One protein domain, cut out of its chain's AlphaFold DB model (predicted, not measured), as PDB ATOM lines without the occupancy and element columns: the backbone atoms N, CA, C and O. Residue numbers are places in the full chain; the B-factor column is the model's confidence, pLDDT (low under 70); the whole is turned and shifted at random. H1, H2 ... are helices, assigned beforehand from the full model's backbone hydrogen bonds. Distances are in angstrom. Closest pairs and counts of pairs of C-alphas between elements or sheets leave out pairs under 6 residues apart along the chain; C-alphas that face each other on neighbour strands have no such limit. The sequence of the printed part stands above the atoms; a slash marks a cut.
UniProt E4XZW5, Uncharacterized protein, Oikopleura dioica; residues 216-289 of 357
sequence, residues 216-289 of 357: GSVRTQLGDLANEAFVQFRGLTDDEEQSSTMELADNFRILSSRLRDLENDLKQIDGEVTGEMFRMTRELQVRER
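This is residues 216 to 289 of the 357 residues of an uncharacterized protein of Oikopleura dioica (UniProt E4XZW5). Start at Gly 216 and you meet a narrow, lopsided U: the short helix H1 runs one way, the chain turns through residues 234 to 238, and the long helix H2 runs back beside it and far beyond, residues 264 to 289 sticking out as a free arm. The two legs are only loosely joined, near the turn. The printed part has 74 residues, all helix in class, with H1 then H2 and no named strand. It is extended, with a radius of gyration of the C-alphas of 21.7 A and spans of 75 by 18 by 8 A.

H1, residues 216 to 233, and H2, residues 239 to 289, are close but not clearly touching, with 2 pairs of C-alphas within 8 A. Look at Phe 233 and Thr 245, whose C-alphas are the closest, 6.8 A apart. The helices run opposite ways at a shallow tilt of 9 degrees. Every O i to N i+4 pair is within hydrogen-bond range in H1, and 45 of 47 are in H2.

Find C-alpha 216 at (81.177, 104.989, 145.919); from there H1 runs 25.7 A to Phe 233. Find C-alpha 239 at (77.991, 100.522, 109.207); H2 runs 74.7 A to C-alpha 289 at (100.474, 120.560, 177.586).

The C-alphas farthest apart are those of Asp 238 and Arg 289, 74.9 A. The printed part has no cut, and its link is tight. Mean pLDDT of the printed part is 71.0; residues 216 to 222, 224 to 226 and 228 to 246 are under 70.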
ATOM      1  N   GLY A 216      81.340 106.391 146.295       67.00
ATOM      2  CA  GLY A 216      81.177 104.989 145.919       67.00
ATOM      3  C   GLY A 216      79.895 104.709 145.130       67.00
ATOM      4  O   GLY A 216      79.965 104.039 144.106       67.00
ATOM      5  N   SER A 217      78.744 105.256 145.537       61.28
ATOM      6  CA  SER A 217      77.480 105.030 144.821       61.28
ATOM      7  C   SER A 217      77.448 105.712 143.453       61.28
ATOM      8  O   SER A 217      76.937 105.134 142.501       61.28
ATOM      9  N   VAL A 218      78.042 106.906 143.330       62.97
ATOM     10  CA  VAL A 218      78.154 107.611 142.038       62.97
ATOM     11  C   VAL A 218      79.050 106.833 141.071       62.97
ATOM     12  O   VAL A 218      78.729 106.698 139.892       62.97
ATOM     13  N   ARG A 219      80.149 106.258 141.572       65.62
ATOM     14  CA  ARG A 219      81.056 105.422 140.776       65.62
ATOM     15  C   ARG A 219      80.372 104.165 140.244       65.62
ATOM     16  O   ARG A 219      80.569 103.832 139.080       65.62
ATOM     17  N   THR A 220      79.593 103.479 141.079       68.94
ATOM     18  CA  THR A 220      78.862 102.275 140.662       68.94
ATOM     19  C   THR A 220      77.830 102.615 139.589       68.94
ATOM     20  O   THR A 220      77.846 102.000 138.533       68.94
ATOM     21  N   GLN A 221      77.044 103.678 139.784       65.75
ATOM     22  CA  GLN A 221      76.041 104.116 138.805       65.75
ATOM     23  C   GLN A 221      76.654 104.497 137.450       65.75
ATOM     24  O   GLN A 221      76.105 104.157 136.408       65.75
ATOM     25  N   LEU A 222      77.812 105.167 137.446       67.38
ATOM     26  CA  LEU A 222      78.525 105.488 136.205       67.38
ATOM     27  C   LEU A 222      79.098 104.244 135.520       67.38
ATOM     28  O   LEU A 222      79.112 104.179 134.293       67.38
ATOM     29  N   GLY A 223      79.563 103.260 136.295       74.31
ATOM     30  CA  GLY A 223      80.017 101.972 135.772       74.31
ATOM     31  C   GLY A 223      78.883 101.142 135.165       74.31
ATOM     32  O   GLY A 223      79.073 100.534 134.114       74.31
ATOM     33  N   ASP A 224      77.703 101.161 135.778       69.62
ATOM     34  CA  ASP A 224      76.525 100.455 135.273       69.62
ATOM     35  C   ASP A 224      76.014 101.100 133.977       69.62
ATOM     36  O   ASP A 224      75.799 100.399 132.989       69.62
ATOM     37  N   LEU A 225      75.948 102.437 133.929       69.00
ATOM     38  CA  LEU A 225      75.558 103.192 132.732       69.00
ATOM     39  C   LEU A 225      76.522 102.952 131.557       69.00
ATOM     40  O   LEU A 225      76.111 102.813 130.407       69.00
ATOM     41  N   ALA A 226      77.821 102.875 131.854       65.56
ATOM     42  CA  ALA A 226      78.855 102.539 130.884       65.56
ATOM     43  C   ALA A 226      78.658 101.153 130.269       65.56
ATOM     44  O   ALA A 226      78.839 100.956 129.068       65.56
ATOM     45  N   ASN A 227      78.325 100.186 131.119       71.94
ATOM     46  CA  ASN A 227      78.165  98.800 130.720       71.94
ATOM     47  C   ASN A 227      76.867  98.610 129.927       71.94
ATOM     48  O   ASN A 227      76.857  97.887 128.937       71.94
ATOM     49  N   GLU A 228      75.796  99.306 130.306       69.88
ATOM     50  CA  GLU A 228      74.540  99.332 129.558       69.88
ATOM     51  C   GLU A 228      74.732  99.936 128.162       69.88
ATOM     52  O   GLU A 228      74.330  99.322 127.173       69.88
ATOM     53  N   ALA A 229      75.454 101.058 128.061       62.75
ATOM     54  CA  ALA A 229      75.844 101.624 126.773       62.75
ATOM     55  C   ALA A 229      76.659 100.609 125.951       62.75
ATOM     56  O   ALA A 229      76.329 100.356 124.797       62.75
ATOM     57  N   PHE A 230      77.669  99.958 126.548       62.88
ATOM     58  CA  PHE A 230      78.494  98.927 125.891       62.88
ATOM     59  C   PHE A 230      77.695  97.721 125.377       62.88
ATOM     60  O   PHE A 230      77.983  97.190 124.303       62.88
ATOM     61  N   VAL A 231      76.677  97.284 126.118       69.12
ATOM     62  CA  VAL A 231      75.797  96.190 125.691       69.12
ATOM     63  C   VAL A 231      74.910  96.624 124.524       69.12
ATOM     64  O   VAL A 231      74.778  95.859 123.569       69.12
ATOM     65  N   GLN A 232      74.369  97.847 124.551       63.66
ATOM     66  CA  GLN A 232      73.601  98.406 123.433       63.66
ATOM     67  C   GLN A 232      74.477  98.591 122.180       63.66
ATOM     68  O   GLN A 232      74.062  98.214 121.087       63.66
ATOM     69  N   PHE A 233      75.730  99.033 122.344       58.88
ATOM     70  CA  PHE A 233      76.723  99.152 121.267       58.88
ATOM     71  C   PHE A 233      76.983  97.843 120.523       58.88
ATOM     72  O   PHE A 233      77.185  97.848 119.313       58.88
ATOM     73  N   ARG A 234      76.998  96.703 121.224       58.91
ATOM     74  CA  ARG A 234      77.312  95.404 120.608       58.91
ATOM     75  C   ARG A 234      76.163  94.849 119.750       58.91
ATOM     76  O   ARG A 234      76.381  93.884 119.022       58.91
ATOM     77  N   GLY A 235      74.960  95.412 119.867       60.59
ATOM     78  CA  GLY A 235      73.770  94.996 119.118       60.59
ATOM     79  C   GLY A 235      73.526  95.761 117.813       60.59
ATOM     80  O   GLY A 235      72.692  95.322 117.028       60.59
ATOM     81  N   LEU A 236      74.237  96.868 117.578       57.75
ATOM     82  CA  LEU A 236      74.069  97.741 116.414       57.75
ATOM     83  C   LEU A 236      75.094  97.336 115.339       57.75
ATOM     84  O   LEU A 236      76.284  97.618 115.466       57.75
ATOM     85  N   THR A 237      74.658  96.572 114.333       52.50
ATOM     86  CA  THR A 237      75.517  96.005 113.271       52.50
ATOM     87  C   THR A 237      75.436  96.734 111.927       52.50
ATOM     88  O   THR A 237      75.896  96.175 110.937       52.50
ATOM     89  N   ASP A 238      74.910  97.959 111.868       58.31
ATOM     90  CA  ASP A 238      74.882  98.742 110.625       58.31
ATOM     91  C   ASP A 238      76.048  99.748 110.558       58.31
ATOM     92  O   ASP A 238      76.367 100.451 111.518       58.31
ATOM     93  N   ASP A 239      76.724  99.798 109.407       59.34
ATOM     94  CA  ASP A 239      77.991 100.522 109.207       59.34
ATOM     95  C   ASP A 239      77.877 102.056 109.373       59.34
ATOM     96  O   ASP A 239      78.872 102.721 109.666       59.34
ATOM     97  N   GLU A 240      76.677 102.636 109.260       56.53
ATOM     98  CA  GLU A 240      76.434 104.056 109.579       56.53
ATOM     99  C   GLU A 240      76.331 104.302 111.092       56.53
ATOM    100  O   GLU A 240      76.825 105.316 111.591       56.53
ATOM    101  N   GLU A 241      75.798 103.341 111.854       57.72
ATOM    102  CA  GLU A 241      75.807 103.402 113.316       57.72
ATOM    103  C   GLU A 241      77.219 103.177 113.868       57.72
ATOM    104  O   GLU A 241      77.553 103.722 114.916       57.72
ATOM    105  N   GLN A 242      78.114 102.482 113.156       59.44
ATOM    106  CA  GLN A 242      79.517 102.322 113.577       59.44
ATOM    107  C   GLN A 242      80.276 103.655 113.717       59.44
ATOM    108  O   GLN A 242      81.081 103.814 114.634       59.44
ATOM    109  N   SER A 243      79.996 104.635 112.855       61.28
ATOM    110  CA  SER A 243      80.603 105.973 112.925       61.28
ATOM    111  C   SER A 243      80.158 106.728 114.185       61.28
ATOM    112  O   SER A 243      80.981 107.120 115.017       61.28
ATOM    113  N   SER A 244      78.842 106.845 114.389       62.91
ATOM    114  CA  SER A 244      78.273 107.505 115.571       62.91
ATOM    115  C   SER A 244      78.602 106.762 116.863       62.91
ATOM    116  O   SER A 244      78.757 107.369 117.925       62.91
ATOM    117  N   THR A 245      78.752 105.441 116.788       63.62
ATOM    118  CA  THR A 245      79.106 104.642 117.955       63.62
ATOM    119  C   THR A 245      80.578 104.755 118.331       63.62
ATOM    120  O   THR A 245      80.901 104.758 119.522       63.62
ATOM    121  N   MET A 246      81.464 104.941 117.354       69.19
ATOM    122  CA  MET A 246      82.873 105.237 117.595       69.19
ATOM    123  C   MET A 246      83.052 106.610 118.263       69.19
ATOM    124  O   MET A 246      83.782 106.713 119.251       69.19
ATOM    125  N   GLU A 247      82.310 107.636 117.830       72.00
ATOM    126  CA  GLU A 247      82.296 108.946 118.501       72.00
ATOM    127  C   GLU A 247      81.772 108.858 119.943       72.00
ATOM    128  O   GLU A 247      82.321 109.469 120.866       72.00
ATOM    129  N   LEU A 248      80.721 108.066 120.176       70.00
ATOM    130  CA  LEU A 248      80.159 107.882 121.511       70.00
ATOM    131  C   LEU A 248      81.114 107.091 122.431       70.00
ATOM    132  O   LEU A 248      81.228 107.418 123.616       70.00
ATOM    133  N   ALA A 249      81.867 106.123 121.900       74.50
ATOM    134  CA  ALA A 249      82.918 105.414 122.633       74.50
ATOM    135  C   ALA A 249      84.092 106.336 123.018       74.50
ATOM    136  O   ALA A 249      84.593 106.264 124.148       74.50
ATOM    137  N   ASP A 250      84.499 107.243 122.130       75.12
ATOM    138  CA  ASP A 250      85.529 108.244 122.425       75.12
ATOM    139  C   ASP A 250      85.055 109.247 123.482       75.12
ATOM    140  O   ASP A 250      85.772 109.516 124.452       75.12
ATOM    141  N   ASN A 251      83.809 109.716 123.384       74.25
ATOM    142  CA  ASN A 251      83.190 110.552 124.415       74.25
ATOM    143  C   ASN A 251      83.137 109.839 125.771       74.25
ATOM    144  O   ASN A 251      83.479 110.428 126.803       74.25
ATOM    145  N   PHE A 252      82.786 108.553 125.780       78.81
ATOM    146  CA  PHE A 252      82.779 107.740 126.990       78.81
ATOM    147  C   PHE A 252      84.184 107.602 127.600       78.81
ATOM    148  O   PHE A 252      84.367 107.711 128.819       78.81
ATOM    149  N   ARG A 253      85.208 107.424 126.760       75.38
ATOM    150  CA  ARG A 253      86.609 107.360 127.189       75.38
ATOM    151  C   ARG A 253      87.085 108.687 127.782       75.38
ATOM    152  O   ARG A 253      87.749 108.680 128.822       75.38
ATOM    153  N   ILE A 254      86.716 109.813 127.169       74.19
ATOM    154  CA  ILE A 254      87.022 111.162 127.668       74.19
ATOM    155  C   ILE A 254      86.348 111.392 129.025       74.19
ATOM    156  O   ILE A 254      87.005 111.828 129.973       74.19
ATOM    157  N   LEU A 255      85.061 111.057 129.150       73.94
ATOM    158  CA  LEU A 255      84.313 111.178 130.405       73.94
ATOM    159  C   LEU A 255      84.909 110.301 131.509       73.94
ATOM    160  O   LEU A 255      85.123 110.776 132.622       73.94
ATOM    161  N   SER A 256      85.257 109.055 131.188       76.62
ATOM    162  CA  SER A 256      85.910 108.132 132.122       76.62
ATOM    163  C   SER A 256      87.266 108.649 132.606       76.62
ATOM    164  O   SER A 256      87.602 108.491 133.780       76.62
ATOM    165  N   SER A 257      88.046 109.286 131.724       76.81
ATOM    166  CA  SER A 257      89.306 109.935 132.106       76.81
ATOM    167  C   SER A 257      89.055 111.098 133.061       76.81
ATOM    168  O   SER A 257      89.632 111.126 134.142       76.81
ATOM    169  N   ARG A 258      88.130 112.006 132.718       76.31
ATOM    170  CA  ARG A 258      87.792 113.166 133.560       76.31
ATOM    171  C   ARG A 258      87.268 112.759 134.935       76.31
ATOM    172  O   ARG A 258      87.610 113.387 135.930       76.31
ATOM    173  N   LEU A 259      86.460 111.704 135.003       79.50
ATOM    174  CA  LEU A 259      85.976 111.147 136.266       79.50
ATOM    175  C   LEU A 259      87.112 110.602 137.126       79.50
ATOM    176  O   LEU A 259      87.117 110.812 138.336       79.50
ATOM    177  N   ARG A 260      88.086 109.924 136.512       79.25
ATOM    178  CA  ARG A 260      89.268 109.430 137.222       79.25
ATOM    179  C   ARG A 260      90.136 110.577 137.738       79.25
ATOM    180  O   ARG A 260      90.623 110.489 138.861       79.25
ATOM    181  N   ASP A 261      90.307 111.630 136.947       81.06
ATOM    182  CA  ASP A 261      91.064 112.818 137.350       81.06
ATOM    183  C   ASP A 261      90.377 113.516 138.532       81.06
ATOM    184  O   ASP A 261      91.008 113.731 139.563       81.06
ATOM    185  N   LEU A 262      89.056 113.714 138.464       74.44
ATOM    186  CA  LEU A 262      88.258 114.232 139.582       74.44
ATOM    187  C   LEU A 262      88.331 113.342 140.834       74.44
ATOM    188  O   LEU A 262      88.372 113.855 141.951       74.44
ATOM    189  N   GLU A 263      88.354 112.015 140.678       77.50
ATOM    190  CA  GLU A 263      88.519 111.085 141.804       77.50
ATOM    191  C   GLU A 263      89.899 111.241 142.464       77.50
ATOM    192  O   GLU A 263      90.014 111.156 143.689       77.50
ATOM    193  N   ASN A 264      90.948 111.481 141.673       79.25
ATOM    194  CA  ASN A 264      92.295 111.721 142.186       79.25
ATOM    195  C   ASN A 264      92.394 113.073 142.899       79.25
ATOM    196  O   ASN A 264      92.933 113.124 144.005       79.25
ATOM    197  N   ASP A 265      91.818 114.127 142.322       75.88
ATOM    198  CA  ASP A 265      91.773 115.458 142.932       75.88
ATOM    199  C   ASP A 265      91.026 115.420 144.271       75.88
ATOM    200  O   ASP A 265      91.499 115.952 145.275       75.88
ATOM    201  N   LEU A 266      89.891 114.714 144.332       70.81
ATOM    202  CA  LEU A 266      89.141 114.520 145.574       70.81
ATOM    203  C   LEU A 266      89.951 113.768 146.634       70.81
ATOM    204  O   LEU A 266      89.943 114.174 147.793       70.81
ATOM    205  N   LYS A 267      90.677 112.706 146.258       77.50
ATOM    206  CA  LYS A 267      91.566 111.987 147.190       77.50
ATOM    207  C   LYS A 267      92.712 112.863 147.683       77.50
ATOM    208  O   LYS A 267      93.106 112.740 148.841       77.50
ATOM    209  N   GLN A 268      93.250 113.730 146.828       75.69
ATOM    210  CA  GLN A 268      94.300 114.662 147.221       75.69
ATOM    211  C   GLN A 268      93.771 115.697 148.217       75.69
ATOM    212  O   GLN A 268      94.384 115.886 149.263       75.69
ATOM    213  N   ILE A 269      92.612 116.301 147.937       73.25
ATOM    214  CA  ILE A 269      91.959 117.249 148.847       73.25
ATOM    215  C   ILE A 269      91.659 116.578 150.190       73.25
ATOM    216  O   ILE A 269      91.946 117.154 151.235       73.25
ATOM    217  N   ASP A 270      91.135 115.351 150.184       73.69
ATOM    218  CA  ASP A 270      90.853 114.608 151.416       73.69
ATOM    219  C   ASP A 270      92.140 114.318 152.211       73.69
ATOM    220  O   ASP A 270      92.188 114.499 153.429       73.69
ATOM    221  N   GLY A 271      93.235 113.974 151.527       81.75
ATOM    222  CA  GLY A 271      94.562 113.825 152.133       81.75
ATOM    223  C   GLY A 271      95.130 115.124 152.723       81.75
ATOM    224  O   GLY A 271      95.740 115.109 153.792       81.75
ATOM    225  N   GLU A 272      94.918 116.259 152.057       78.69
ATOM    226  CA  GLU A 272      95.350 117.577 152.534       78.69
ATOM    227  C   GLU A 272      94.528 118.033 153.746       78.69
ATOM    228  O   GLU A 272      95.106 118.428 154.758       78.69
ATOM    229  N   VAL A 273      93.199 117.892 153.693       76.06
ATOM    230  CA  VAL A 273      92.287 118.246 154.792       76.06
ATOM    231  C   VAL A 273      92.544 117.376 156.019       76.06
ATOM    232  O   VAL A 273      92.647 117.897 157.129       76.06
ATOM    233  N   THR A 274      92.699 116.061 155.850       79.06
ATOM    234  CA  THR A 274      93.031 115.160 156.966       79.06
ATOM    235  C   THR A 274      94.423 115.448 157.532       79.06
ATOM    236  O   THR A 274      94.605 115.450 158.754       79.06
ATOM    237  N   GLY A 275      95.399 115.767 156.677       77.69
ATOM    238  CA  GLY A 275      96.740 116.174 157.091       77.69
ATOM    239  C   GLY A 275      96.762 117.494 157.870       77.69
ATOM    240  O   GLY A 275      97.473 117.607 158.872       77.69
ATOM    241  N   GLU A 276      95.980 118.485 157.445       74.69
ATOM    242  CA  GLU A 276      95.850 119.782 158.115       74.69
ATOM    243  C   GLU A 276      95.074 119.662 159.430       74.69
ATOM    244  O   GLU A 276      95.521 120.185 160.453       74.69
ATOM    245  N   MET A 277      93.989 118.882 159.450       70.31
ATOM    246  CA  MET A 277      93.232 118.582 160.667       70.31
ATOM    247  C   MET A 277      94.128 117.913 161.714       70.31
ATOM    248  O   MET A 277      94.171 118.360 162.858       70.31
ATOM    249  N   PHE A 278      94.936 116.921 161.321       80.81
ATOM    250  CA  PHE A 278      95.887 116.275 162.229       80.81
ATOM    251  C   PHE A 278      96.949 117.251 162.764       80.81
ATOM    252  O   PHE A 278      97.303 117.192 163.946       80.81
ATOM    253  N   ARG A 279      97.452 118.173 161.927       80.06
ATOM    254  CA  ARG A 279      98.378 119.232 162.373       80.06
ATOM    255  C   ARG A 279      97.717 120.151 163.397       80.06
ATOM    256  O   ARG A 279      98.302 120.365 164.455       80.06
ATOM    257  N   MET A 280      96.500 120.616 163.125       74.38
ATOM    258  CA  MET A 280      95.752 121.500 164.019       74.38
ATOM    259  C   MET A 280      95.449 120.824 165.365       74.38
ATOM    260  O   MET A 280      95.684 121.415 166.419       74.38
ATOM    261  N   THR A 281      95.021 119.554 165.364       82.12
ATOM    262  CA  THR A 281      94.794 118.786 166.601       82.12
ATOM    263  C   THR A 281      96.084 118.601 167.399       82.12
ATOM    264  O   THR A 281      96.083 118.731 168.622       82.12
ATOM    265  N   ARG A 282      97.210 118.333 166.729       81.38
ATOM    266  CA  ARG A 282      98.504 118.179 167.402       81.38
ATOM    267  C   ARG A 282      98.997 119.497 168.002       81.38
ATOM    268  O   ARG A 282      99.539 119.488 169.103       81.38
ATOM    269  N   GLU A 283      98.809 120.616 167.310       79.25
ATOM    270  CA  GLU A 283      99.140 121.943 167.842       79.25
ATOM    271  C   GLU A 283      98.295 122.298 169.069       79.25
ATOM    272  O   GLU A 283      98.844 122.788 170.058       79.25
ATOM    273  N   LEU A 284      96.995 121.987 169.046       76.44
ATOM    274  CA  LEU A 284      96.106 122.133 170.202       76.44
ATOM    275  C   LEU A 284      96.591 121.301 171.397       76.44
ATOM    276  O   LEU A 284      96.777 121.852 172.477       76.44
ATOM    277  N   GLN A 285      96.923 120.021 171.196       74.44
ATOM    278  CA  GLN A 285      97.458 119.159 172.262       74.44
ATOM    279  C   GLN A 285      98.797 119.661 172.827       74.44
ATOM    280  O   GLN A 285      99.074 119.521 174.020       74.44
ATOM    281  N   VAL A 286      99.658 120.240 171.984       76.56
ATOM    282  CA  VAL A 286     100.925 120.841 172.432       76.56
ATOM    283  C   VAL A 286     100.672 122.107 173.252       76.56
ATOM    284  O   VAL A 286     101.365 122.323 174.247       76.56
ATOM    285  N   ARG A 287      99.682 122.929 172.880       71.56
ATOM    286  CA  ARG A 287      99.277 124.100 173.675       71.56
ATOM    287  C   ARG A 287      98.680 123.691 175.018       71.56
ATOM    288  O   ARG A 287      99.107 124.230 176.031       71.56
ATOM    289  N   GLU A 288      97.798 122.695 175.048       73.88
ATOM    290  CA  GLU A 288      97.219 122.171 176.295       73.88
ATOM    291  C   GLU A 288      98.285 121.643 177.260       73.88
ATOM    292  O   GLU A 288      98.202 121.879 178.461       73.88
ATOM    293  N   ARG A 289      99.343 120.999 176.750       74.19
ATOM    294  CA  ARG A 289     100.474 120.560 177.586       74.19
ATOM    295  C   ARG A 289     101.339 121.704 178.125       74.19
ATOM    296  O   ARG A 289     102.057 121.488 179.096       74.19
TER     297      ARG A 289